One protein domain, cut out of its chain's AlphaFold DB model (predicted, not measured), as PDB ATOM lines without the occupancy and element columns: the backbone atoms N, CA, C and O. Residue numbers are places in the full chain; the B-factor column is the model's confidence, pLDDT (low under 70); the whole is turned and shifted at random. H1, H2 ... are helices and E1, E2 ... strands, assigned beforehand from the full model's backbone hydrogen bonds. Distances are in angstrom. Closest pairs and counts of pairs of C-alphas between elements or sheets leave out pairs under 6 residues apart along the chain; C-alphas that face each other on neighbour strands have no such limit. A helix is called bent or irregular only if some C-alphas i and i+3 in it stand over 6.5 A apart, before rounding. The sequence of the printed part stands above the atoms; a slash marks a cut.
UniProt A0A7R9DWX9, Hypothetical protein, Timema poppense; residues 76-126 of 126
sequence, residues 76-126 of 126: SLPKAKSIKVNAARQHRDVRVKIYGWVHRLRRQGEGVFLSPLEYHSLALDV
ATOM      1  N   SER A  76      63.105  40.569 -10.727       66.38
ATOM      2  CA  SER A  76      64.419  40.627 -10.070       66.38
ATOM      3  C   SER A  76      64.352  40.405  -8.549       66.38
ATOM      4  O   SER A  76      65.358  40.097  -7.913       66.38
ATOM      5  N   LEU A  77      63.165  40.529  -7.952       65.75
ATOM      6  CA  LEU A  77      62.949  40.513  -6.504       65.75
ATOM      7  C   LEU A  77      62.181  39.253  -6.058       65.75
ATOM      8  O   LEU A  77      61.479  38.636  -6.861       65.75
ATOM      9  N   PRO A  78      62.264  38.860  -4.767       69.06
ATOM     10  CA  PRO A  78      61.575  37.678  -4.252       69.06
ATOM     11  C   PRO A  78      60.071  37.721  -4.556       69.06
ATOM     12  O   PRO A  78      59.421  38.759  -4.379       69.06
ATOM     13  N   LYS A  79      59.528  36.576  -5.001       70.19
ATOM     14  CA  LYS A  79      58.109  36.415  -5.362       70.19
ATOM     15  C   LYS A  79      57.220  36.883  -4.213       70.19
ATOM     16  O   LYS A  79      57.339  36.385  -3.092       70.19
ATOM     17  N   ALA A  80      56.326  37.826  -4.504       75.31
ATOM     18  CA  ALA A  80      55.405  38.344  -3.508       75.31
ATOM     19  C   ALA A  80      54.413  37.247  -3.097       75.31
ATOM     20  O   ALA A  80      53.715  36.678  -3.938       75.31
ATOM     21  N   LYS A  81      54.335  36.940  -1.800       78.31
ATOM     22  CA  LYS A  81      53.335  35.996  -1.283       78.31
ATOM     23  C   LYS A  81      52.001  36.715  -1.108       78.31
ATOM     24  O   LYS A  81      51.939  37.740  -0.429       78.31
ATOM     25  N   SER A  82      50.933  36.191  -1.704       80.00
ATOM     26  CA  SER A  82      49.580  36.688  -1.458       80.00
ATOM     27  C   SER A  82      49.095  36.215  -0.088       80.00
ATOM     28  O   SER A  82      48.928  35.017   0.133       80.00
ATOM     29  N   ILE A  83      48.879  37.148   0.843       82.94
ATOM     30  CA  ILE A  83      48.455  36.834   2.217       82.94
ATOM     31  C   ILE A  83      47.247  37.674   2.638       82.94
ATOM     32  O   ILE A  83      47.017  38.768   2.120       82.94
ATOM     33  N   LYS A  84      46.480  37.159   3.603       82.50
ATOM     34  CA  LYS A  84      45.428  37.914   4.307       82.50
ATOM     35  C   LYS A  84      46.050  38.796   5.398       82.50
ATOM     36  O   LYS A  84      47.134  38.473   5.889       82.50
ATOM     37  N   VAL A  85      45.373  39.875   5.804       80.38
ATOM     38  CA  VAL A  85      45.912  40.836   6.790       80.38
ATOM     39  C   VAL A  85      46.139  40.155   8.142       80.38
ATOM     40  O   VAL A  85      47.156  40.414   8.783       80.38
ATOM     41  N   ASN A  86      45.298  39.192   8.528       81.00
ATOM     42  CA  ASN A  86      45.511  38.388   9.738       81.00
ATOM     43  C   ASN A  86      46.870  37.641   9.754       81.00
ATOM     44  O   ASN A  86      47.580  37.617  10.762       81.00
ATOM     45  N   ALA A  87      47.303  37.101   8.608       79.25
ATOM     46  CA  ALA A  87      48.572  36.374   8.490       79.25
ATOM     47  C   ALA A  87      49.806  37.299   8.427       79.25
ATOM     48  O   ALA A  87      50.941  36.819   8.474       79.25
ATOM     49  N   ALA A  88      49.620  38.623   8.367       79.25
ATOM     50  CA  ALA A  88      50.721  39.583   8.263       79.25
ATOM     51  C   ALA A  88      51.689  39.510   9.453       79.25
ATOM     52  O   ALA A  88      52.883  39.755   9.296       79.25
ATOM     53  N   ARG A  89      51.212  39.115  10.642       81.38
ATOM     54  CA  ARG A  89      52.078  38.949  11.821       81.38
ATOM     55  C   ARG A  89      53.118  37.840  11.659       81.38
ATOM     56  O   ARG A  89      54.183  37.965  12.251       81.38
ATOM     57  N   GLN A  90      52.807  36.790  10.899       81.56
ATOM     58  CA  GLN A  90      53.672  35.621  10.694       81.56
ATOM     59  C   GLN A  90      54.640  35.809   9.516       81.56
ATOM     60  O   GLN A  90      55.669  35.148   9.445       81.56
ATOM     61  N   HIS A  91      54.332  36.737   8.609       79.88
ATOM     62  CA  HIS A  91      55.140  37.053   7.432       79.88
ATOM     63  C   HIS A  91      55.803  38.430   7.557       79.88
ATOM     64  O   HIS A  91      55.684  39.269   6.665       79.88
ATOM     65  N   ARG A  92      56.497  38.661   8.678       76.88
ATOM     66  CA  ARG A  92      57.379  39.828   8.831       76.88
ATOM     67  C   ARG A  92      58.612  39.654   7.941       76.88
ATOM     68  O   ARG A  92      59.042  38.529   7.708       76.88
ATOM     69  N   ASP A  93      59.112  40.759   7.398       78.88
ATOM     70  CA  ASP A  93      60.312  40.828   6.543       78.88
ATOM     71  C   ASP A  93      60.216  40.118   5.178       78.88
ATOM     72  O   ASP A  93      61.202  40.004   4.450       78.88
ATOM     73  N   VAL A  94      59.016  39.685   4.775       80.75
ATOM     74  CA  VAL A  94      58.767  39.063   3.467       80.75
ATOM     75  C   VAL A  94      57.978  40.016   2.571       80.75
ATOM     76  O   VAL A  94      57.048  40.690   3.013       80.75
ATOM     77  N   ARG A  95      58.306  40.044   1.273       79.81
ATOM     78  CA  ARG A  95      57.511  40.769   0.276       79.81
ATOM     79  C   ARG A  95      56.146  40.101   0.121       79.81
ATOM     80  O   ARG A  95      56.052  38.929  -0.251       79.81
ATOM     81  N   VAL A  96      55.087  40.856   0.382       82.56
ATOM     82  CA  VAL A  96      53.714  40.348   0.376       82.56
ATOM     83  C   VAL A  96      52.807  41.192  -0.503       82.56
ATOM     84  O   VAL A  96      53.028  42.386  -0.696       82.56
ATOM     85  N   LYS A  97      51.768  40.552  -1.032       82.50
ATOM     86  CA  LYS A  97      50.683  41.191  -1.771       82.50
ATOM     87  C   LYS A  97      49.398  40.997  -0.985       82.50
ATOM     88  O   LYS A  97      49.026  39.867  -0.678       82.50
ATOM     89  N   ILE A  98      48.732  42.096  -0.653       81.38
ATOM     90  CA  ILE A  98      47.506  42.079   0.142       81.38
ATOM     91  C   ILE A  98      46.408  42.738  -0.680       81.38
ATOM     92  O   ILE A  98      46.578  43.849  -1.178       81.38
ATOM     93  N   TYR A  99      45.280  42.048  -0.802       80.94
ATOM     94  CA  TYR A  99      44.051  42.615  -1.337       80.94
ATOM     95  C   TYR A  99      43.136  42.973  -0.169       80.94
ATOM     96  O   TYR A  99      42.971  42.178   0.755       80.94
ATOM     97  N   GLY A 100      42.548  44.164  -0.197       80.19
ATOM     98  CA  GLY A 100      41.676  44.620   0.873       80.19
ATOM     99  C   GLY A 100      41.023  45.956   0.563       80.19
ATOM    100  O   GLY A 100      41.407  46.657  -0.373       80.19
ATOM    101  N   TRP A 101      40.029  46.299   1.375       78.94
ATOM    102  CA  TRP A 101      39.337  47.578   1.297       78.94
ATOM    103  C   TRP A 101      39.970  48.563   2.267       78.94
ATOM    104  O   TRP A 101      40.215  48.241   3.431       78.94
ATOM    105  N   VAL A 102      40.213  49.779   1.790       80.38
ATOM    106  CA  VAL A 102      40.702  50.874   2.625       80.38
ATOM    107  C   VAL A 102      39.570  51.344   3.532       80.38
ATOM    108  O   VAL A 102      38.559  51.847   3.053       80.38
ATOM    109  N   HIS A 103      39.753  51.212   4.842       80.56
ATOM    110  CA  HIS A 103      38.812  51.703   5.842       80.56
ATOM    111  C   HIS A 103      39.001  53.189   6.132       80.56
ATOM    112  O   HIS A 103      38.053  53.968   6.103       80.56
ATOM    113  N   ARG A 104      40.245  53.593   6.413       73.31
ATOM    114  CA  ARG A 104      40.619  55.001   6.582       73.31
ATOM    115  C   ARG A 104      41.864  55.304   5.775       73.31
ATOM    116  O   ARG A 104      42.868  54.601   5.895       73.31
ATOM    117  N   LEU A 105      41.769  56.379   5.004       80.38
ATOM    118  CA  LEU A 105      42.847  56.991   4.246       80.38
ATOM    119  C   LEU A 105      43.220  58.305   4.934       80.38
ATOM    120  O   LEU A 105      42.401  59.221   5.004       80.38
ATOM    121  N   ARG A 106      44.455  58.411   5.426       78.88
ATOM    122  CA  ARG A 106      45.019  59.660   5.945       78.88
ATOM    123  C   ARG A 106      46.179  60.083   5.054       78.88
ATOM    124  O   ARG A 106      47.111  59.313   4.845       78.88
ATOM    125  N   ARG A 107      46.128  61.316   4.550       76.69
ATOM    126  CA  ARG A 107      47.239  61.944   3.824       76.69
ATOM    127  C   ARG A 107      48.042  62.794   4.800       76.69
ATOM    128  O   ARG A 107      47.464  63.605   5.521       76.69
ATOM    129  N   GLN A 108      49.349  62.584   4.848       70.31
ATOM    130  CA  GLN A 108      50.272  63.343   5.681       70.31
ATOM    131  C   GLN A 108      51.449  63.783   4.811       70.31
ATOM    132  O   GLN A 108      52.417  63.047   4.639       70.31
ATOM    133  N   GLY A 109      51.331  64.980   4.227       80.38
ATOM    134  CA  GLY A 109      52.281  65.471   3.229       80.38
ATOM    135  C   GLY A 109      52.349  64.525   2.029       80.38
ATOM    136  O   GLY A 109      51.324  64.229   1.417       80.38
ATOM    137  N   GLU A 110      53.550  64.034   1.740       75.62
ATOM    138  CA  GLU A 110      53.823  63.063   0.672       75.62
ATOM    139  C   GLU A 110      53.474  61.615   1.074       75.62
ATOM    140  O   GLU A 110      53.246  60.756   0.225       75.62
ATOM    141  N   GLY A 111      53.361  61.339   2.379       70.69
ATOM    142  CA  GLY A 111      53.017  60.023   2.906       70.69
ATOM    143  C   GLY A 111      51.512  59.753   2.914       70.69
ATOM    144  O   GLY A 111      50.696  60.601   3.292       70.69
ATOM    145  N   VAL A 112      51.131  58.524   2.565       79.00
ATOM    146  CA  VAL A 112      49.747  58.044   2.639       79.00
ATOM    147  C   VAL A 112      49.655  56.881   3.621       79.00
ATOM    148  O   VAL A 112      50.272  55.840   3.417       79.00
ATOM    149  N   PHE A 113      48.857  57.043   4.677       79.44
ATOM    150  CA  PHE A 113      48.552  55.976   5.627       79.44
ATOM    151  C   PHE A 113      47.174  55.382   5.333       79.44
ATOM    152  O   PHE A 113      46.176  56.101   5.219       79.44
ATOM    153  N   LEU A 114      47.125  54.057   5.227       80.75
ATOM    154  CA  LEU A 114      45.935  53.279   4.904       80.75
ATOM    155  C   LEU A 114      45.716  52.250   6.008       80.75
ATOM    156  O   LEU A 114      46.614  51.473   6.316       80.75
ATOM    157  N   SER A 115      44.514  52.223   6.577       71.88
ATOM    158  CA  SER A 115      44.077  51.116   7.436       71.88
ATOM    159  C   SER A 115      43.123  50.229   6.637       71.88
ATOM    160  O   SER A 115      42.054  50.705   6.256       71.88
ATOM    161  N   PRO A 116      43.489  48.981   6.313       71.06
ATOM    162  CA  PRO A 116      42.553  48.036   5.725       71.06
ATOM    163  C   PRO A 116      41.552  47.549   6.782       71.06
ATOM    164  O   PRO A 116      41.944  47.313   7.925       71.06
ATOM    165  N   LEU A 117      40.272  47.395   6.419       61.84
ATOM    166  CA  LEU A 117      39.308  46.692   7.277       61.84
ATOM    167  C   LEU A 117      39.328  45.196   6.948       61.84
ATOM    168  O   LEU A 117      39.226  44.823   5.779       61.84
ATOM    169  N   GLU A 118      39.363  44.349   7.973       58.62
ATOM    170  CA  GLU A 118      38.912  42.961   7.871       58.62
ATOM    171  C   GLU A 118      37.567  42.846   8.595       58.62
ATOM    172  O   GLU A 118      37.472  43.125   9.790       58.62
ATOM    173  N   TYR A 119      36.516  42.436   7.880       48.25
ATOM    174  CA  TYR A 119      35.296  41.968   8.531       48.25
ATOM    175  C   TYR A 119      35.600  40.597   9.139       48.25
ATOM    176  O   TYR A 119      35.766  39.615   8.418       48.25
ATOM    177  N   HIS A 120      35.683  40.530  10.466       52.22
ATOM    178  CA  HIS A 120      35.497  39.270  11.173       52.22
ATOM    179  C   HIS A 120      34.040  38.860  10.951       52.22
ATOM    180  O   HIS A 120      33.139  39.419  11.575       52.22
ATOM    181  N   SER A 121      33.786  37.892  10.067       41.66
ATOM    182  CA  SER A 121      32.603  37.059  10.244       41.66
ATOM    183  C   SER A 121      32.843  36.291  11.540       41.66
ATOM    184  O   SER A 121      33.560  35.289  11.553       41.66
ATOM    185  N   LEU A 122      32.327  36.823  12.646       42.25
ATOM    186  CA  LEU A 122      32.063  36.042  13.842       42.25
ATOM    187  C   LEU A 122      31.189  34.871  13.390       42.25
ATOM    188  O   LEU A 122      29.989  35.026  13.175       42.25
ATOM    189  N   ALA A 123      31.828  33.726  13.172       44.31
ATOM    190  CA  ALA A 123      31.177  32.445  13.309       44.31
ATOM    191  C   ALA A 123      30.700  32.388  14.765       44.31
ATOM    192  O   ALA A 123      31.482  32.155  15.684       44.31
ATOM    193  N   LEU A 124      29.437  32.751  14.974       37.69
ATOM    194  CA  LEU A 124      28.679  32.323  16.135       37.69
ATOM    195  C   LEU A 124      28.348  30.854  15.881       37.69
ATOM    196  O   LEU A 124      27.333  30.546  15.266       37.69
ATOM    197  N   ASP A 125      29.256  29.973  16.294       40.28
ATOM    198  CA  ASP A 125      28.894  28.612  16.667       40.28
ATOM    199  C   ASP A 125      28.178  28.704  18.027       40.28
ATOM    200  O   ASP A 125      28.825  28.870  19.064       40.28
ATOM    201  N   VAL A 126      26.842  28.664  17.997       40.72
ATOM    202  CA  VAL A 126      25.958  28.241  19.100       40.72
ATOM    203  C   VAL A 126      24.861  27.376  18.501       40.72
ATOM    204  O   VAL A 126      24.255  27.826  17.503       40.72
TER     205      VAL A 126
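AT A GLANCE: This is residues 76 to 126 of the 126 residues of the protein "Hypothetical protein" of Timema poppense (UniProt A0A7R9DWX9). Little regular structure is here: a loop-rich part with one short helix, H1, then a two-stranded hairpin, E1 and E2, and a tail, residues 119 to 126, that sticks out. Of 51 printed residues, 20 are in named elements, H1, E1 and E2 in that order, class mixed; the sheet, E1 - E2, is antiparallel. It is flat, 47 by 30 by 15 A, and only just loose, close to extended, with a radius of gyration of the C-alphas of 14.5 A.

IN THESE COORDINATES: Find C-alpha 85 at (45.912, 40.836, 6.790), where H1 begins, residues 85 to 89. E1 is residues 101 to 108, 19.7 A, and bends by 58 degrees at residue 104. E2 is residues 111 to 117, 19.6 A, ending at (39.308, 46.692, 7.277).

HOW THE PARTS SIT: Residues 81 to 82 pair with 96 to 97, parallel. H1 is only just irregular, C-alphas 86 and 89 being 6.9 A apart; 0 of 1 O i to N i+4 pairs and 1 of 2 O i to N i+3 pairs are within hydrogen-bond range. The hairpin E1 and E2 is antiparallel at 158 degrees; look at N 106 and O 113, 2.9 A. H1 and E2 are only just apart, closest 8.0 A.

THE WHOLE: The C-alphas of Ser 76 and Val 126, the farthest apart, are 49.8 A apart. The printed part has no cut; H1 to E1 is a long link. Residues 76 to 78 and 117 to 126 are under pLDDT 70.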